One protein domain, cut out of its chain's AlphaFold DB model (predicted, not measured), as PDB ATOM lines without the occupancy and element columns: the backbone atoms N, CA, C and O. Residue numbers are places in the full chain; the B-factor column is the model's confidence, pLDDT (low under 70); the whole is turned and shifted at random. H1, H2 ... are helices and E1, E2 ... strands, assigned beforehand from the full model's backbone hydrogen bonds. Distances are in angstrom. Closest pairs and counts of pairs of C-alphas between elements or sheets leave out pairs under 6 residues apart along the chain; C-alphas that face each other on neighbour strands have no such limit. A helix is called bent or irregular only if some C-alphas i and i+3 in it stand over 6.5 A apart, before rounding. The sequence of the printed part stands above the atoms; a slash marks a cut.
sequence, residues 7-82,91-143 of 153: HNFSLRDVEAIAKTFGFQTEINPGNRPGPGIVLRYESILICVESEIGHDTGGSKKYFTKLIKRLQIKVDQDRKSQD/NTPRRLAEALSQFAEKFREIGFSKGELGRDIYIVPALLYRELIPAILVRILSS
ATOM      1  N   HIS A   7    -100.147 379.359 -13.031       72.44
ATOM      2  CA  HIS A   7    -100.305 379.751 -11.639       72.44
ATOM      3  C   HIS A   7     -99.232 379.127 -10.724       72.44
ATOM      4  O   HIS A   7     -98.468 379.856 -10.093       72.44
ATOM      5  N   ASN A   8     -99.111 377.793 -10.692       72.75
ATOM      6  CA  ASN A   8     -98.141 377.094  -9.836       72.75
ATOM      7  C   ASN A   8     -96.693 377.491 -10.148       72.75
ATOM      8  O   ASN A   8     -95.878 377.606  -9.235       72.75
ATOM      9  N   PHE A   9     -96.381 377.709 -11.426       77.81
ATOM     10  CA  PHE A   9     -95.050 378.129 -11.848       77.81
ATOM     11  C   PHE A   9     -94.695 379.518 -11.299       77.81
ATOM     12  O   PHE A   9     -93.643 379.686 -10.688       77.81
ATOM     13  N   SER A  10     -95.617 380.481 -11.393       81.62
ATOM     14  CA  SER A  10     -95.394 381.821 -10.838       81.62
ATOM     15  C   SER A  10     -95.180 381.840  -9.324       81.62
ATOM     16  O   SER A  10     -94.369 382.616  -8.831       81.62
ATOM     17  N   LEU A  11     -95.850 380.953  -8.580       87.06
ATOM     18  CA  LEU A  11     -95.655 380.847  -7.134       87.06
ATOM     19  C   LEU A  11     -94.268 380.297  -6.774       87.06
ATOM     20  O   LEU A  11     -93.682 380.746  -5.794       87.06
ATOM     21  N   ARG A  12     -93.726 379.362  -7.569       89.12
ATOM     22  CA  ARG A  12     -92.364 378.840  -7.370       89.12
ATOM     23  C   ARG A  12     -91.293 379.883  -7.665       89.12
ATOM     24  O   ARG A  12     -90.324 379.969  -6.922       89.12
ATOM     25  N   ASP A  13     -91.481 380.691  -8.704       91.06
ATOM     26  CA  ASP A  13     -90.558 381.788  -9.006       91.06
ATOM     27  C   ASP A  13     -90.543 382.821  -7.871       91.06
ATOM     28  O   ASP A  13     -89.475 383.230  -7.417       91.06
ATOM     29  N   VAL A  14     -91.719 383.188  -7.347       93.94
ATOM     30  CA  VAL A  14     -91.822 384.063  -6.167       93.94
ATOM     31  C   VAL A  14     -91.151 383.434  -4.950       93.94
ATOM     32  O   VAL A  14     -90.438 384.132  -4.236       93.94
ATOM     33  N   GLU A  15     -91.351 382.136  -4.708       95.06
ATOM     34  CA  GLU A  15     -90.700 381.420  -3.608       95.06
ATOM     35  C   GLU A  15     -89.174 381.491  -3.717       95.06
ATOM     36  O   GLU A  15     -88.502 381.834  -2.745       95.06
ATOM     37  N   ALA A  16     -88.635 381.178  -4.897       94.44
ATOM     38  CA  ALA A  16     -87.202 381.188  -5.147       94.44
ATOM     39  C   ALA A  16     -86.614 382.580  -4.899       94.44
ATOM     40  O   ALA A  16     -85.638 382.696  -4.162       94.44
ATOM     41  N   ILE A  17     -87.249 383.628  -5.434       95.12
ATOM     42  CA  ILE A  17     -86.839 385.018  -5.205       95.12
ATOM     43  C   ILE A  17     -86.934 385.362  -3.714       95.12
ATOM     44  O   ILE A  17     -85.983 385.865  -3.137       95.12
ATOM     45  N   ALA A  18     -88.048 385.075  -3.043       95.94
ATOM     46  CA  ALA A  18     -88.220 385.438  -1.637       95.94
ATOM     47  C   ALA A  18     -87.173 384.776  -0.724       95.94
ATOM     48  O   ALA A  18     -86.640 385.426   0.177       95.94
ATOM     49  N   LYS A  19     -86.814 383.515  -0.997       95.25
ATOM     50  CA  LYS A  19     -85.749 382.806  -0.278       95.25
ATOM     51  C   LYS A  19     -84.387 383.489  -0.412       95.25
ATOM     52  O   LYS A  19     -83.643 383.498   0.563       95.25
ATOM     53  N   THR A  20     -84.062 384.104  -1.557       94.38
ATOM     54  CA  THR A  20     -82.793 384.850  -1.695       94.38
ATOM     55  C   THR A  20     -82.747 386.104  -0.824       94.38
ATOM     56  O   THR A  20     -81.664 386.558  -0.484       94.38
ATOM     57  N   PHE A  21     -83.904 386.645  -0.434       92.06
ATOM     58  CA  PHE A  21     -84.024 387.762   0.513       92.06
ATOM     59  C   PHE A  21     -84.183 387.302   1.974       92.06
ATOM     60  O   PHE A  21     -84.505 388.112   2.839       92.06
ATOM     61  N   GLY A  22     -83.993 386.011   2.267       93.38
ATOM     62  CA  GLY A  22     -84.056 385.471   3.630       93.38
ATOM     63  C   GLY A  22     -85.468 385.216   4.167       93.38
ATOM     64  O   GLY A  22     -85.619 384.915   5.351       93.38
ATOM     65  N   PHE A  23     -86.511 385.303   3.335       94.62
ATOM     66  CA  PHE A  23     -87.869 384.975   3.771       94.62
ATOM     67  C   PHE A  23     -88.033 383.468   3.997       94.62
ATOM     68  O   PHE A  23     -87.613 382.639   3.186       94.62
ATOM     69  N   GLN A  24     -88.750 383.110   5.060       94.12
ATOM     70  CA  GLN A  24     -89.354 381.788   5.200       94.12
ATOM     71  C   GLN A  24     -90.604 381.715   4.321       94.12
ATOM     72  O   GLN A  24     -91.389 382.663   4.280       94.12
ATOM     73  N   THR A  25     -90.805 380.595   3.629       92.62
ATOM     74  CA  THR A  25     -91.882 380.455   2.644       92.62
ATOM     75  C   THR A  25     -92.757 379.238   2.922       92.62
ATOM     76  O   THR A  25     -92.265 378.143   3.189       92.62
ATOM     77  N   GLU A  26     -94.068 379.414   2.799       89.62
ATOM     78  CA  GLU A  26     -95.065 378.345   2.857       89.62
ATOM     79  C   GLU A  26     -95.912 378.405   1.580       89.62
ATOM     80  O   GLU A  26     -96.756 379.290   1.422       89.62
ATOM     81  N   ILE A  27     -95.678 377.483   0.641       82.88
ATOM     82  CA  ILE A  27     -96.531 377.345  -0.546       82.88
ATOM     83  C   ILE A  27     -97.750 376.512  -0.170       82.88
ATOM     84  O   ILE A  27     -97.621 375.399   0.344       82.88
ATOM     85  N   ASN A  28     -98.930 377.002  -0.533       76.75
ATOM     86  CA  ASN A  28    -100.179 376.260  -0.447       76.75
ATOM     87  C   ASN A  28    -100.655 375.873  -1.858       76.75
ATOM     88  O   ASN A  28    -101.554 376.507  -2.408       76.75
ATOM     89  N   PRO A  29    -100.067 374.831  -2.489       56.19
ATOM     90  CA  PRO A  29    -100.412 374.485  -3.862       56.19
ATOM     91  C   PRO A  29    -101.806 373.837  -3.938       56.19
ATOM     92  O   PRO A  29    -102.042 372.766  -3.369       56.19
ATOM     93  N   GLY A  30    -102.709 374.432  -4.722       51.31
ATOM     94  CA  GLY A  30    -104.044 373.896  -5.028       51.31
ATOM     95  C   GLY A  30    -105.182 374.444  -4.153       51.31
ATOM     96  O   GLY A  30    -105.031 375.457  -3.488       51.31
ATOM     97  N   ASN A  31    -106.339 373.765  -4.160       50.09
ATOM     98  CA  ASN A  31    -107.614 374.172  -3.526       50.09
ATOM     99  C   ASN A  31    -107.607 374.278  -1.979       50.09
ATOM    100  O   ASN A  31    -108.669 374.198  -1.357       50.09
ATOM    101  N   ARG A  32    -106.450 374.417  -1.323       55.78
ATOM    102  CA  ARG A  32    -106.425 374.686   0.120       55.78
ATOM    103  C   ARG A  32    -106.911 376.121   0.375       55.78
ATOM    104  O   ARG A  32    -106.545 377.025  -0.371       55.78
ATOM    105  N   PRO A  33    -107.763 376.345   1.389       54.28
ATOM    106  CA  PRO A  33    -108.200 377.688   1.743       54.28
ATOM    107  C   PRO A  33    -107.007 378.507   2.249       54.28
ATOM    108  O   PRO A  33    -106.353 378.114   3.209       54.28
ATOM    109  N   GLY A  34    -106.722 379.630   1.590       59.53
ATOM    110  CA  GLY A  34    -105.620 380.527   1.940       59.53
ATOM    111  C   GLY A  34    -104.990 381.176   0.703       59.53
ATOM    112  O   GLY A  34    -105.478 380.944  -0.408       59.53
ATOM    113  N   PRO A  35    -103.950 382.005   0.889       76.62
ATOM    114  CA  PRO A  35    -103.165 382.563  -0.208       76.62
ATOM    115  C   PRO A  35    -102.280 381.500  -0.867       76.62
ATOM    116  O   PRO A  35    -101.850 380.555  -0.203       76.62
ATOM    117  N   GLY A  36    -101.970 381.668  -2.157       83.38
ATOM    118  CA  GLY A  36    -101.122 380.730  -2.905       83.38
ATOM    119  C   GLY A  36     -99.740 380.498  -2.278       83.38
ATOM    120  O   GLY A  36     -99.247 379.366  -2.255       83.38
ATOM    121  N   ILE A  37     -99.128 381.542  -1.719       90.69
ATOM    122  CA  ILE A  37     -97.898 381.449  -0.921       90.69
ATOM    123  C   ILE A  37     -97.915 382.490   0.200       90.69
ATOM    124  O   ILE A  37     -98.466 383.585   0.058       90.69
ATOM    125  N   VAL A  38     -97.307 382.130   1.325       91.88
ATOM    126  CA  VAL A  38     -97.064 383.013   2.465       91.88
ATOM    127  C   VAL A  38     -95.564 383.176   2.647       91.88
ATOM    128  O   VAL A  38     -94.834 382.186   2.675       91.88
ATOM    129  N   LEU A  39     -95.111 384.421   2.773       94.25
ATOM    130  CA  LEU A  39     -93.722 384.778   3.041       94.25
ATOM    131  C   LEU A  39     -93.632 385.421   4.424       94.25
ATOM    132  O   LEU A  39     -94.465 386.261   4.774       94.25
ATOM    133  N   ARG A  40     -92.613 385.049   5.195       93.12
ATOM    134  CA  ARG A  40     -92.371 385.567   6.545       93.12
ATOM    135  C   ARG A  40     -90.934 386.033   6.703       93.12
ATOM    136  O   ARG A  40     -90.013 385.313   6.327       93.12
ATOM    137  N   TYR A  41     -90.762 387.206   7.296       92.50
ATOM    138  CA  TYR A  41     -89.462 387.748   7.681       92.50
ATOM    139  C   TYR A  41     -89.648 388.625   8.918       92.50
ATOM    140  O   TYR A  41     -90.352 389.625   8.840       92.50
ATOM    141  N   GLU A  42     -89.054 388.261  10.055       89.81
ATOM    142  CA  GLU A  42     -89.236 388.977  11.331       89.81
ATOM    143  C   GLU A  42     -90.721 389.284  11.636       89.81
ATOM    144  O   GLU A  42     -91.508 388.350  11.790       89.81
ATOM    145  N   SER A  43     -91.108 390.564  11.709       90.12
ATOM    146  CA  SER A  43     -92.483 391.047  11.916       90.12
ATOM    147  C   SER A  43     -93.228 391.353  10.607       90.12
ATOM    148  O   SER A  43     -94.192 392.112  10.603       90.12
ATOM    149  N   ILE A  44     -92.800 390.800   9.472       93.06
ATOM    150  CA  ILE A  44     -93.449 390.956   8.165       93.06
ATOM    151  C   ILE A  44     -94.127 389.648   7.762       93.06
ATOM    152  O   ILE A  44     -93.505 388.582   7.719       93.06
ATOM    153  N   LEU A  45     -95.393 389.768   7.365       93.88
ATOM    154  CA  LEU A  45     -96.188 388.717   6.745       93.88
ATOM    155  C   LEU A  45     -96.645 389.173   5.356       93.88
ATOM    156  O   LEU A  45     -97.385 390.148   5.232       93.88
ATOM    157  N   ILE A  46     -96.238 388.460   4.308       95.00
ATOM    158  CA  ILE A  46     -96.651 388.738   2.927       95.00
ATOM    159  C   ILE A  46     -97.493 387.573   2.417       95.00
ATOM    160  O   ILE A  46     -97.013 386.449   2.293       95.00
ATOM    161  N   CYS A  47     -98.739 387.853   2.064       94.31
ATOM    162  CA  CYS A  47     -99.582 386.929   1.320       94.31
ATOM    163  C   CYS A  47     -99.396 387.195  -0.174       94.31
ATOM    164  O   CYS A  47     -99.528 388.337  -0.613       94.31
ATOM    165  N   VAL A  48     -99.119 386.170  -0.977       94.06
ATOM    166  CA  VAL A  48     -99.030 386.323  -2.433       94.06
ATOM    167  C   VAL A  48    -100.058 385.440  -3.119       94.06
ATOM    168  O   VAL A  48    -100.239 384.267  -2.787       94.06
ATOM    169  N   GLU A  49    -100.730 386.031  -4.096       92.06
ATOM    170  CA  GLU A  49    -101.782 385.416  -4.886       92.06
ATOM    171  C   GLU A  49    -101.462 385.535  -6.367       92.06
ATOM    172  O   GLU A  49    -101.022 386.583  -6.837       92.06
ATOM    173  N   SER A  50    -101.715 384.464  -7.110       89.56
ATOM    174  CA  SER A  50    -101.536 384.439  -8.558       89.56
ATOM    175  C   SER A  50    -102.868 384.156  -9.239       89.56
ATOM    176  O   SER A  50    -103.537 383.168  -8.966       89.56
ATOM    177  N   GLU A  51    -103.258 385.016 -10.166       84.38
ATOM    178  CA  GLU A  51    -104.434 384.849 -11.022       84.38
ATOM    179  C   GLU A  51    -104.019 384.616 -12.481       84.38
ATOM    180  O   GLU A  51    -104.774 384.877 -13.422       84.38
ATOM    181  N   ILE A  52    -102.784 384.150 -12.694       78.44
ATOM    182  CA  ILE A  52    -102.287 383.816 -14.025       78.44
ATOM    183  C   ILE A  52    -103.037 382.594 -14.551       78.44
ATOM    184  O   ILE A  52    -103.011 381.518 -13.957       78.44
ATOM    185  N   GLY A  53    -103.676 382.765 -15.707       63.78
ATOM    186  CA  GLY A  53    -104.414 381.694 -16.376       63.78
ATOM    187  C   GLY A  53    -105.794 381.412 -15.777       63.78
ATOM    188  O   GLY A  53    -106.435 380.452 -16.194       63.78
ATOM    189  N   HIS A  54    -106.271 382.235 -14.836       72.62
ATOM    190  CA  HIS A  54    -107.619 382.132 -14.279       72.62
ATOM    191  C   HIS A  54    -108.508 383.282 -14.760       72.62
ATOM    192  O   HIS A  54    -108.116 384.450 -14.731       72.62
ATOM    193  N   ASP A  55    -109.749 382.960 -15.141       68.69
ATOM    194  CA  ASP A  55    -110.795 383.974 -15.225       68.69
ATOM    195  C   ASP A  55    -111.282 384.301 -13.809       68.69
ATOM    196  O   ASP A  55    -112.094 383.604 -13.197       68.69
ATOM    197  N   THR A  56    -110.749 385.390 -13.269       65.31
ATOM    198  CA  THR A  56    -111.140 385.938 -11.961       65.31
ATOM    199  C   THR A  56    -112.621 386.363 -11.871       65.31
ATOM    200  O   THR A  56    -113.096 386.695 -10.779       65.31
ATOM    201  N   GLY A  57    -113.375 386.372 -12.981       74.00
ATOM    202  CA  GLY A  57    -114.721 386.938 -13.055       74.00
ATOM    203  C   GLY A  57    -114.699 388.441 -12.760       74.00
ATOM    204  O   GLY A  57    -113.725 389.121 -13.060       74.00
ATOM    205  N   GLY A  58    -115.746 388.999 -12.143       84.00
ATOM    206  CA  GLY A  58    -115.773 390.421 -11.759       84.00
ATOM    207  C   GLY A  58    -114.903 390.756 -10.534       84.00
ATOM    208  O   GLY A  58    -114.917 390.011  -9.550       84.00
ATOM    209  N   SER A  59    -114.229 391.918 -10.535       86.12
ATOM    210  CA  SER A  59    -113.323 392.364  -9.453       86.12
ATOM    211  C   SER A  59    -113.973 392.331  -8.065       86.12
ATOM    212  O   SER A  59    -113.336 391.956  -7.085       86.12
ATOM    213  N   LYS A  60    -115.279 392.635  -7.976       88.56
ATOM    214  CA  LYS A  60    -116.035 392.567  -6.717       88.56
ATOM    215  C   LYS A  60    -116.083 391.150  -6.139       88.56
ATOM    216  O   LYS A  60    -115.879 390.953  -4.940       88.56
ATOM    217  N   LYS A  61    -116.355 390.157  -6.992       89.31
ATOM    218  CA  LYS A  61    -116.411 388.737  -6.611       89.31
ATOM    219  C   LYS A  61    -115.022 388.232  -6.232       89.31
ATOM    220  O   LYS A  61    -114.903 387.509  -5.247       89.31
ATOM    221  N   TYR A  62    -114.006 388.651  -6.984       90.00
ATOM    222  CA  TYR A  62    -112.606 388.355  -6.706       90.00
ATOM    223  C   TYR A  62    -112.192 388.831  -5.307       90.00
ATOM    224  O   TYR A  62    -111.900 387.996  -4.452       90.00
ATOM    225  N   PHE A  63    -112.275 390.137  -5.022       92.44
ATOM    226  CA  PHE A  63    -111.840 390.683  -3.733       92.44
ATOM    227  C   PHE A  63    -112.644 390.133  -2.556       92.44
ATOM    228  O   PHE A  63    -112.073 389.804  -1.523       92.44
ATOM    229  N   THR A  64    -113.957 389.939  -2.718       91.75
ATOM    230  CA  THR A  64    -114.787 389.342  -1.658       91.75
ATOM    231  C   THR A  64    -114.328 387.926  -1.300       91.75
ATOM    232  O   THR A  64    -114.316 387.562  -0.126       91.75
ATOM    233  N   LYS A  65    -113.955 387.109  -2.293       89.94
ATOM    234  CA  LYS A  65    -113.413 385.766  -2.045       89.94
ATOM    235  C   LYS A  65    -112.013 385.833  -1.447       89.94
ATOM    236  O   LYS A  65    -111.741 385.108  -0.496       89.94
ATOM    237  N   LEU A  66    -111.161 386.700  -1.988       91.12
ATOM    238  CA  LEU A  66    -109.790 386.874  -1.532       91.12
ATOM    239  C   LEU A  66    -109.738 387.269  -0.054       91.12
ATOM    240  O   LEU A  66    -109.097 386.580   0.726       91.12
ATOM    241  N   ILE A  67    -110.485 388.300   0.345       93.00
ATOM    242  CA  ILE A  67    -110.553 388.778   1.735       93.00
ATOM    243  C   ILE A  67    -110.975 387.652   2.681       93.00
ATOM    244  O   ILE A  67    -110.347 387.461   3.712       93.00
ATOM    245  N   LYS A  68    -111.974 386.839   2.306       90.25
ATOM    246  CA  LYS A  68    -112.381 385.677   3.115       90.25
ATOM    247  C   LYS A  68    -111.262 384.645   3.277       90.25
ATOM    248  O   LYS A  68    -111.090 384.116   4.368       90.25
ATOM    249  N   ARG A  69    -110.510 384.343   2.210       87.88
ATOM    250  CA  ARG A  69    -109.365 383.416   2.285       87.88
ATOM    251  C   ARG A  69    -108.234 383.989   3.137       87.88
ATOM    252  O   ARG A  69    -107.641 383.254   3.919       87.88
ATOM    253  N   LEU A  70    -107.955 385.283   2.987       89.81
ATOM    254  CA  LEU A  70    -106.920 385.976   3.748       89.81
ATOM    255  C   LEU A  70    -107.277 386.061   5.228       89.81
ATOM    256  O   LEU A  70    -106.408 385.774   6.035       89.81
ATOM    257  N   GLN A  71    -108.529 386.364   5.583       89.81
ATOM    258  CA  GLN A  71    -108.993 386.412   6.975       89.81
ATOM    259  C   GLN A  71    -108.674 385.110   7.714       89.81
ATOM    260  O   GLN A  71    -108.061 385.151   8.771       89.81
ATOM    261  N   ILE A  72    -108.997 383.956   7.113       84.69
ATOM    262  CA  ILE A  72    -108.709 382.640   7.709       84.69
ATOM    263  C   ILE A  72    -107.218 382.500   8.028       84.69
ATOM    264  O   ILE A  72    -106.860 382.035   9.106       84.69
ATOM    265  N   LYS A  73    -106.344 382.912   7.100       81.62
ATOM    266  CA  LYS A  73    -104.898 382.836   7.314       81.62
ATOM    267  C   LYS A  73    -104.434 383.880   8.327       81.62
ATOM    268  O   LYS A  73    -103.634 383.560   9.183       81.62
ATOM    269  N   VAL A  74    -104.936 385.109   8.287       84.12
ATOM    270  CA  VAL A  74    -104.566 386.134   9.270       84.12
ATOM    271  C   VAL A  74    -104.929 385.685  10.688       84.12
ATOM    272  O   VAL A  74    -104.080 385.766  11.570       84.12
ATOM    273  N   ASP A  75    -106.123 385.133  10.894       84.75
ATOM    274  CA  ASP A  75    -106.581 384.682  12.215       84.75
ATOM    275  C   ASP A  75    -105.754 383.524  12.781       84.75
ATOM    276  O   ASP A  75    -105.561 383.431  13.990       84.75
ATOM    277  N   GLN A  76    -105.268 382.629  11.920       80.25
ATOM    278  CA  GLN A  76    -104.481 381.467  12.341       80.25
ATOM    279  C   GLN A  76    -103.030 381.821  12.671       80.25
ATOM    280  O   GLN A  76    -102.410 381.203  13.532       80.25
ATOM    281  N   ASP A  77    -102.481 382.793  11.950       71.12
ATOM    282  CA  ASP A  77    -101.059 382.776  11.622       71.12
ATOM    283  C   ASP A  77    -100.375 384.131  11.863       71.12
ATOM    284  O   ASP A  77     -99.149 384.228  11.730       71.12
ATOM    285  N   ARG A  78    -101.141 385.183  12.174       71.06
ATOM    286  CA  ARG A  78    -100.623 386.527  12.442       71.06
ATOM    287  C   ARG A  78    -100.318 386.700  13.928       71.06
ATOM    288  O   ARG A  78    -101.191 386.534  14.777       71.06
ATOM    289  N   LYS A  79     -99.094 387.121  14.254       75.19
ATOM    290  CA  LYS A  79     -98.772 387.642  15.592       75.19
ATOM    291  C   LYS A  79     -99.243 389.092  15.684       75.19
ATOM    292  O   LYS A  79     -99.220 389.813  14.690       75.19
ATOM    293  N   SER A  80     -99.645 389.555  16.869       66.06
ATOM    294  CA  SER A  80    -100.298 390.871  17.034       66.06
ATOM    295  C   SER A  80     -99.491 392.074  16.518       66.06
ATOM    296  O   SER A  80    -100.071 393.133  16.293       66.06
ATOM    297  N   GLN A  81     -98.181 391.917  16.307       74.31
ATOM    298  CA  GLN A  81     -97.273 392.965  15.839       74.31
ATOM    299  C   GLN A  81     -96.873 392.844  14.361       74.31
ATOM    300  O   GLN A  81     -96.120 393.688  13.879       74.31
ATOM    301  N   ASP A  82     -97.361 391.839  13.628       85.00
ATOM    302  CA  ASP A  82     -96.931 391.634  12.245       85.00
ATOM    303  C   ASP A  82     -97.533 392.698  11.304       85.00
ATOM    304  O   ASP A  82     -98.752 392.934  11.292       85.00
ATOM    305  N   ASN A  91    -103.149 388.806 -14.813       90.56
ATOM    306  CA  ASN A  91    -103.278 389.213 -16.213       90.56
ATOM    307  C   ASN A  91    -104.098 390.508 -16.393       90.56
ATOM    308  O   ASN A  91    -104.109 391.077 -17.479       90.56
ATOM    309  N   THR A  92    -104.802 390.987 -15.356       91.12
ATOM    310  CA  THR A  92    -105.705 392.157 -15.448       91.12
ATOM    311  C   THR A  92    -105.426 393.228 -14.378       91.12
ATOM    312  O   THR A  92    -106.335 393.620 -13.640       91.12
ATOM    313  N   PRO A  93    -104.184 393.741 -14.276       92.94
ATOM    314  CA  PRO A  93    -103.751 394.584 -13.158       92.94
ATOM    315  C   PRO A  93    -104.567 395.874 -13.025       92.94
ATOM    316  O   PRO A  93    -105.034 396.187 -11.932       92.94
ATOM    317  N   ARG A  94    -104.832 396.575 -14.138       92.44
ATOM    318  CA  ARG A  94    -105.611 397.827 -14.149       92.44
ATOM    319  C   ARG A  94    -106.996 397.658 -13.524       92.44
ATOM    320  O   ARG A  94    -107.388 398.421 -12.651       92.44
ATOM    321  N   ARG A  95    -107.708 396.611 -13.937       91.38
ATOM    322  CA  ARG A  95    -109.077 396.324 -13.499       91.38
ATOM    323  C   ARG A  95    -109.165 395.986 -12.007       91.38
ATOM    324  O   ARG A  95    -110.176 396.277 -11.369       91.38
ATOM    325  N   LEU A  96    -108.137 395.341 -11.450       92.69
ATOM    326  CA  LEU A  96    -108.070 395.086 -10.009       92.69
ATOM    327  C   LEU A  96    -107.661 396.346  -9.239       92.69
ATOM    328  O   LEU A  96    -108.250 396.621  -8.197       92.69
ATOM    329  N   ALA A  97    -106.725 397.137  -9.769       93.88
ATOM    330  CA  ALA A  97    -106.293 398.395  -9.163       93.88
ATOM    331  C   ALA A  97    -107.438 399.412  -9.041       93.88
ATOM    332  O   ALA A  97    -107.647 399.963  -7.965       93.88
ATOM    333  N   GLU A  98    -108.233 399.599 -10.099       93.69
ATOM    334  CA  GLU A  98    -109.394 400.504 -10.099       93.69
ATOM    335  C   GLU A  98    -110.473 400.080  -9.088       93.69
ATOM    336  O   GLU A  98    -111.149 400.922  -8.502       93.69
ATOM    337  N   ALA A  99    -110.628 398.774  -8.856       93.81
ATOM    338  CA  ALA A  99    -111.615 398.248  -7.919       93.81
ATOM    339  C   ALA A  99    -111.134 398.237  -6.458       93.81
ATOM    340  O   ALA A  99    -111.973 398.173  -5.563       93.81
ATOM    341  N   LEU A 100    -109.822 398.286  -6.199       94.69
ATOM    342  CA  LEU A 100    -109.249 398.080  -4.865       94.69
ATOM    343  C   LEU A 100    -109.739 399.105  -3.834       94.69
ATOM    344  O   LEU A 100    -110.030 398.736  -2.699       94.69
ATOM    345  N   SER A 101    -109.885 400.371  -4.231       93.50
ATOM    346  CA  SER A 101    -110.328 401.453  -3.338       93.50
ATOM    347  C   SER A 101    -111.690 401.173  -2.690       93.50
ATOM    348  O   SER A 101    -111.923 401.559  -1.550       93.50
ATOM    349  N   GLN A 102    -112.563 400.420  -3.367       95.69
ATOM    350  CA  GLN A 102    -113.876 400.010  -2.852       95.69
ATOM    351  C   GLN A 102    -113.789 398.955  -1.734       95.69
ATOM    352  O   GLN A 102    -114.794 398.645  -1.093       95.69
ATOM    353  N   PHE A 103    -112.610 398.364  -1.526       96.06
ATOM    354  CA  PHE A 103    -112.351 397.293  -0.564       96.06
ATOM    355  C   PHE A 103    -111.349 397.685   0.524       96.06
ATOM    356  O   PHE A 103    -111.106 396.863   1.404       96.06
ATOM    357  N   ALA A 104    -110.805 398.907   0.498       94.00
ATOM    358  CA  ALA A 104    -109.789 399.359   1.450       94.00
ATOM    359  C   ALA A 104    -110.226 399.143   2.910       94.00
ATOM    360  O   ALA A 104    -109.507 398.503   3.673       94.00
ATOM    361  N   GLU A 105    -111.450 399.554   3.264       95.44
ATOM    362  CA  GLU A 105    -112.023 399.337   4.605       95.44
ATOM    363  C   GLU A 105    -112.012 397.869   5.025       95.44
ATOM    364  O   GLU A 105    -111.545 397.529   6.107       95.44
ATOM    365  N   LYS A 106    -112.436 396.976   4.127       95.62
ATOM    366  CA  LYS A 106    -112.480 395.539   4.406       95.62
ATOM    367  C   LYS A 106    -111.090 394.947   4.579       95.62
ATOM    368  O   LYS A 106    -110.914 394.028   5.363       95.62
ATOM    369  N   PHE A 107    -110.093 395.452   3.858       95.38
ATOM    370  CA  PHE A 107    -108.711 395.048   4.094       95.38
ATOM    371  C   PHE A 107    -108.217 395.521   5.468       95.38
ATOM    372  O   PHE A 107    -107.548 394.759   6.165       95.38
ATOM    373  N   ARG A 108    -108.586 396.730   5.903       94.00
ATOM    374  CA  ARG A 108    -108.249 397.219   7.251       94.00
ATOM    375  C   ARG A 108    -108.902 396.394   8.354       94.00
ATOM    376  O   ARG A 108    -108.233 396.074   9.331       94.00
ATOM    377  N   GLU A 109    -110.158 395.986   8.173       93.94
ATOM    378  CA  GLU A 109    -110.868 395.089   9.100       93.94
ATOM    379  C   GLU A 109    -110.111 393.774   9.326       93.94
ATOM    380  O   GLU A 109    -110.055 393.286  10.451       93.94
ATOM    381  N   ILE A 110    -109.471 393.237   8.281       91.75
ATOM    382  CA  ILE A 110    -108.689 391.995   8.373       91.75
ATOM    383  C   ILE A 110    -107.217 392.236   8.750       91.75
ATOM    384  O   ILE A 110    -106.406 391.315   8.705       91.75
ATOM    385  N   GLY A 111    -106.841 393.468   9.108       90.56
ATOM    386  CA  GLY A 111    -105.541 393.773   9.700       90.56
ATOM    387  C   GLY A 111    -104.493 394.418   8.793       90.56
ATOM    388  O   GLY A 111    -103.362 394.608   9.248       90.56
ATOM    389  N   PHE A 112    -104.836 394.781   7.553       93.25
ATOM    390  CA  PHE A 112    -103.981 395.640   6.727       93.25
ATOM    391  C   PHE A 112    -103.927 397.062   7.306       93.25
ATOM    392  O   PHE A 112    -104.879 397.529   7.929       93.25
ATOM    393  N   SER A 113    -102.821 397.774   7.091       91.56
ATOM    394  CA  SER A 113    -102.649 399.132   7.628       91.56
ATOM    395  C   SER A 113    -103.611 400.127   6.980       91.56
ATOM    396  O   SER A 113    -104.257 400.924   7.661       91.56
ATOM    397  N   LYS A 114    -103.698 400.088   5.650       92.06
ATOM    398  CA  LYS A 114    -104.495 401.005   4.835       92.06
ATOM    399  C   LYS A 114    -105.353 400.300   3.793       92.06
ATOM    400  O   LYS A 114    -106.386 400.846   3.422       92.06
ATOM    401  N   GLY A 115    -104.957 399.112   3.339       92.31
ATOM    402  CA  GLY A 115    -105.614 398.441   2.219       92.31
ATOM    403  C   GLY A 115    -105.440 399.211   0.904       92.31
ATOM    404  O   GLY A 115    -106.370 399.290   0.104       92.31
ATOM    405  N   GLU A 116    -104.272 399.822   0.703       93.94
ATOM    406  CA  GLU A 116    -103.972 400.759  -0.381       93.94
ATOM    407  C   GLU A 116    -102.914 400.207  -1.345       93.94
ATOM    408  O   GLU A 116    -101.920 399.584  -0.953       93.94
ATOM    409  N   LEU A 117    -103.093 400.518  -2.634       94.38
ATOM    410  CA  LEU A 117    -102.132 400.159  -3.672       94.38
ATOM    411  C   LEU A 117    -100.769 400.828  -3.418       94.38
ATOM    412  O   LEU A 117    -100.687 402.039  -3.224       94.38
ATOM    413  N   GLY A 118     -99.689 400.047  -3.462       90.75
ATOM    414  CA  GLY A 118     -98.310 400.518  -3.295       90.75
ATOM    415  C   GLY A 118     -97.906 400.832  -1.850       90.75
ATOM    416  O   GLY A 118     -96.780 401.278  -1.621       90.75
ATOM    417  N   ARG A 119     -98.800 400.618  -0.876       91.88
ATOM    418  CA  ARG A 119     -98.514 400.736   0.561       91.88
ATOM    419  C   ARG A 119     -98.371 399.351   1.172       91.88
ATOM    420  O   ARG A 119     -97.264 398.935   1.500       91.88
ATOM    421  N   ASP A 120     -99.488 398.650   1.278       94.75
ATOM    422  CA  ASP A 120     -99.608 397.312   1.848       94.75
ATOM    423  C   ASP A 120    -100.203 396.302   0.856       94.75
ATOM    424  O   ASP A 120    -100.098 395.097   1.069       94.75
ATOM    425  N   ILE A 121    -100.747 396.766  -0.274       97.44
ATOM    426  CA  ILE A 121    -101.228 395.913  -1.363       97.44
ATOM    427  C   ILE A 121    -100.493 396.262  -2.658       97.44
ATOM    428  O   ILE A 121    -100.453 397.413  -3.080       97.44
ATOM    429  N   TYR A 122     -99.950 395.264  -3.343       97.75
ATOM    430  CA  TYR A 122     -99.259 395.402  -4.621       97.75
ATOM    431  C   TYR A 122     -99.978 394.569  -5.677       97.75
ATOM    432  O   TYR A 122    -100.213 393.382  -5.481       97.75
ATOM    433  N   ILE A 123    -100.322 395.181  -6.810       96.12
ATOM    434  CA  ILE A 123    -100.929 394.487  -7.951       96.12
ATOM    435  C   ILE A 123     -99.917 394.496  -9.089       96.12
ATOM    436  O   ILE A 123     -99.540 395.551  -9.593       96.12
ATOM    437  N   VAL A 124     -99.475 393.308  -9.476       95.94
ATOM    438  CA  VAL A 124     -98.326 393.078 -10.344       95.94
ATOM    439  C   VAL A 124     -98.802 392.448 -11.656       95.94
ATOM    440  O   VAL A 124     -99.496 391.426 -11.631       95.94
ATOM    441  N   PRO A 125     -98.457 393.023 -12.820       94.00
ATOM    442  CA  PRO A 125     -98.732 392.394 -14.104       94.00
ATOM    443  C   PRO A 125     -98.024 391.040 -14.218       94.00
ATOM    444  O   PRO A 125     -96.826 390.936 -13.968       94.00
ATOM    445  N   ALA A 126     -98.743 390.017 -14.675       91.88
ATOM    446  CA  ALA A 126     -98.220 388.663 -14.874       91.88
ATOM    447  C   ALA A 126     -97.003 388.584 -15.810       91.88
ATOM    448  O   ALA A 126     -96.235 387.634 -15.729       91.88
ATOM    449  N   LEU A 127     -96.826 389.565 -16.696       91.62
ATOM    450  CA  LEU A 127     -95.687 389.621 -17.615       91.62
ATOM    451  C   LEU A 127     -94.417 390.210 -16.987       91.62
ATOM    452  O   LEU A 127     -93.354 390.036 -17.561       91.62
ATOM    453  N   LEU A 128     -94.530 390.914 -15.855       93.75
ATOM    454  CA  LEU A 128     -93.440 391.702 -15.258       93.75
ATOM    455  C   LEU A 128     -93.140 391.309 -13.805       93.75
ATOM    456  O   LEU A 128     -92.456 392.031 -13.079       93.75
ATOM    457  N   TYR A 129     -93.730 390.220 -13.309       94.25
ATOM    458  CA  TYR A 129     -93.619 389.907 -11.886       94.25
ATOM    459  C   TYR A 129     -92.198 389.514 -11.484       94.25
ATOM    460  O   TYR A 129     -91.782 389.840 -10.380       94.25
ATOM    461  N   ARG A 130     -91.421 388.873 -12.361       93.12
ATOM    462  CA  ARG A 130     -90.047 388.463 -12.033       93.12
ATOM    463  C   ARG A 130     -89.142 389.663 -11.773       93.12
ATOM    464  O   ARG A 130     -88.273 389.603 -10.912       93.12
ATOM    465  N   GLU A 131     -89.386 390.757 -12.479       93.81
ATOM    466  CA  GLU A 131     -88.656 392.013 -12.374       93.81
ATOM    467  C   GLU A 131     -89.166 392.860 -11.204       93.81
ATOM    468  O   GLU A 131     -88.389 393.530 -10.525       93.81
ATOM    469  N   LEU A 132     -90.477 392.824 -10.938       95.94
ATOM    470  CA  LEU A 132     -91.107 393.666  -9.920       95.94
ATOM    471  C   LEU A 132     -91.071 393.063  -8.514       95.94
ATOM    472  O   LEU A 132     -90.976 393.819  -7.548       95.94
ATOM    473  N   ILE A 133     -91.131 391.737  -8.365       96.44
ATOM    474  CA  ILE A 133     -91.130 391.079  -7.049       96.44
ATOM    475  C   ILE A 133     -89.882 391.441  -6.231       96.44
ATOM    476  O   ILE A 133     -90.073 391.875  -5.097       96.44
ATOM    477  N   PRO A 134     -88.638 391.380  -6.758       96.06
ATOM    478  CA  PRO A 134     -87.459 391.803  -6.000       96.06
ATOM    479  C   PRO A 134     -87.573 393.244  -5.485       96.06
ATOM    480  O   PRO A 134     -87.335 393.506  -4.308       96.06
ATOM    481  N   ALA A 135     -88.012 394.175  -6.337       95.62
ATOM    482  CA  ALA A 135     -88.177 395.578  -5.962       95.62
ATOM    483  C   ALA A 135     -89.257 395.772  -4.882       95.62
ATOM    484  O   ALA A 135     -89.073 396.553  -3.946       95.62
ATOM    485  N   ILE A 136     -90.369 395.037  -4.981       96.69
ATOM    486  CA  ILE A 136     -91.446 395.053  -3.984       96.69
ATOM    487  C   ILE A 136     -90.954 394.486  -2.650       96.69
ATOM    488  O   ILE A 136     -91.213 395.090  -1.613       96.69
ATOM    489  N   LEU A 137     -90.219 393.372  -2.653       95.94
ATOM    490  CA  LEU A 137     -89.681 392.775  -1.428       95.94
ATOM    491  C   LEU A 137     -88.696 393.716  -0.730       95.94
ATOM    492  O   LEU A 137     -88.827 393.931   0.472       95.94
ATOM    493  N   VAL A 138     -87.787 394.359  -1.469       94.31
ATOM    494  CA  VAL A 138     -86.881 395.384  -0.915       94.31
ATOM    495  C   VAL A 138     -87.670 396.543  -0.306       94.31
ATOM    496  O   VAL A 138     -87.383 396.984   0.808       94.31
ATOM    497  N   ARG A 139     -88.710 397.021  -1.002       93.56
ATOM    498  CA  ARG A 139     -89.591 398.069  -0.477       93.56
ATOM    499  C   ARG A 139     -90.281 397.633   0.816       93.56
ATOM    500  O   ARG A 139     -90.352 398.425   1.751       93.56
ATOM    501  N   ILE A 140     -90.766 396.399   0.889       94.62
ATOM    502  CA  ILE A 140     -91.414 395.855   2.086       94.62
ATOM    503  C   ILE A 140     -90.406 395.716   3.237       94.62
ATOM    504  O   ILE A 140     -90.693 396.177   4.338       94.62
ATOM    505  N   LEU A 141     -89.201 395.195   2.997       92.75
ATOM    506  CA  LEU A 141     -88.144 395.098   4.017       92.75
ATOM    507  C   LEU A 141     -87.745 396.472   4.580       92.75
ATOM    508  O   LEU A 141     -87.481 396.610   5.775       92.75
ATOM    509  N   SER A 142     -87.796 397.524   3.756       89.75
ATOM    510  CA  SER A 142     -87.547 398.899   4.214       89.75
ATOM    511  C   SER A 142     -88.591 399.434   5.210       89.75
ATOM    512  O   SER A 142     -88.376 400.488   5.797       89.75
ATOM    513  N   SER A 143     -89.710 398.729   5.426       87.50
ATOM    514  CA  SER A 143     -90.734 399.124   6.406       87.50
ATOM    515  C   SER A 143     -90.372 398.805   7.860       87.50
ATOM    516  O   SER A 143     -90.897 399.454   8.761       87.50
TER     517      SER A 143
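AT A GLANCE: This is residues 7 to 82 and 91 to 143 of the 153 residues of an uncharacterized protein of Thermoprotei archaeon (UniProt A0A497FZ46). A three-stranded sheet, E1 E2 E3, has H1 covering one face, and on the far side of E3 from E1 stands a row of H4, E4 and H3 with E4 between the two helices. H1 packs on H4 at one end of this row and H2 on H3 at the other, while E3 lies nearest the middle. The printed part has 129 residues with four named helices and four named strands, in the order H1 E1 E2 E3 H2 H3 E4 H4; the sheet is antiparallel and the class is mixed, helices and strands. The whole is compact, with a radius of gyration of the C-alphas of 13.7 A, and spans 35 by 33 by 28 A.

HOW THE PARTS SIT: E1, residues 24 to 27, E2, residues 37 to 41, and E3, residues 44 to 50, form a meander, each strand the antiparallel neighbour of the one before. E1 and E2 are a hairpin, with N 24 and O 40 within hydrogen-bond range at 2.8 A. E2 and E3 are another, with N 39 and O 46 at 2.8 A. H1, residues 7 to 20, is on the sheet at a height of 7.9 A, making two layers, a helix on one face of a sheet; it runs along the strands, at 8 degrees to E2 on the local plane. With residues 13 to 18 alone H1 touches H4, residues 129 to 141, the same way at a steep tilt of 44 degrees; the closest C-alphas, of Ile 17 and Pro 134, are 6.9 A apart. E4, residues 121 to 125, pairs with no named strand but is near E3, with 6 pairs of C-alphas within 10 A. The closest C-alphas of E4 and H3, residues 93 to 109, are those of Pro 125 and Pro 93, 5.6 A apart. H2, residues 59 to 77, touches H3 with its residues 59 to 67 alone, closest at the C-alphas of Ser 59 and Leu 96, 5.9 A. H2 and H4 only graze the sheet. Every O i to N i+4 pair is within hydrogen-bond range in H1 and H2, but 7 of 13 in H3 and 7 of 9 in H4.

IN THESE COORDINATES: E3 is 19.7 A long, H1 20.8 A, H2 26.2 A, H3 23.4 A and H4 17.6 A. H3 is irregular, with C-alphas 102 and 105 7.7 A apart and a kink of 72 degrees near residue 102. C-alpha 7 is at (-100.305, 379.751, -11.639), C-alpha 44 at (-93.449, 390.956, 8.165) and C-alpha 141 at (-88.144, 395.098, 4.017).

THE WHOLE: The two C-alphas farthest apart, of Gly 22 and Gly 58, are 35.6 A from each other. Residues 83 to 90 are not printed, and C-alphas 82 and 91 are 29.3 A apart across this cut. Of the links printed whole, H3 to E4 is long. The model's confidence is under 70 at residues 29 to 34, 53, 55 to 56 and 80.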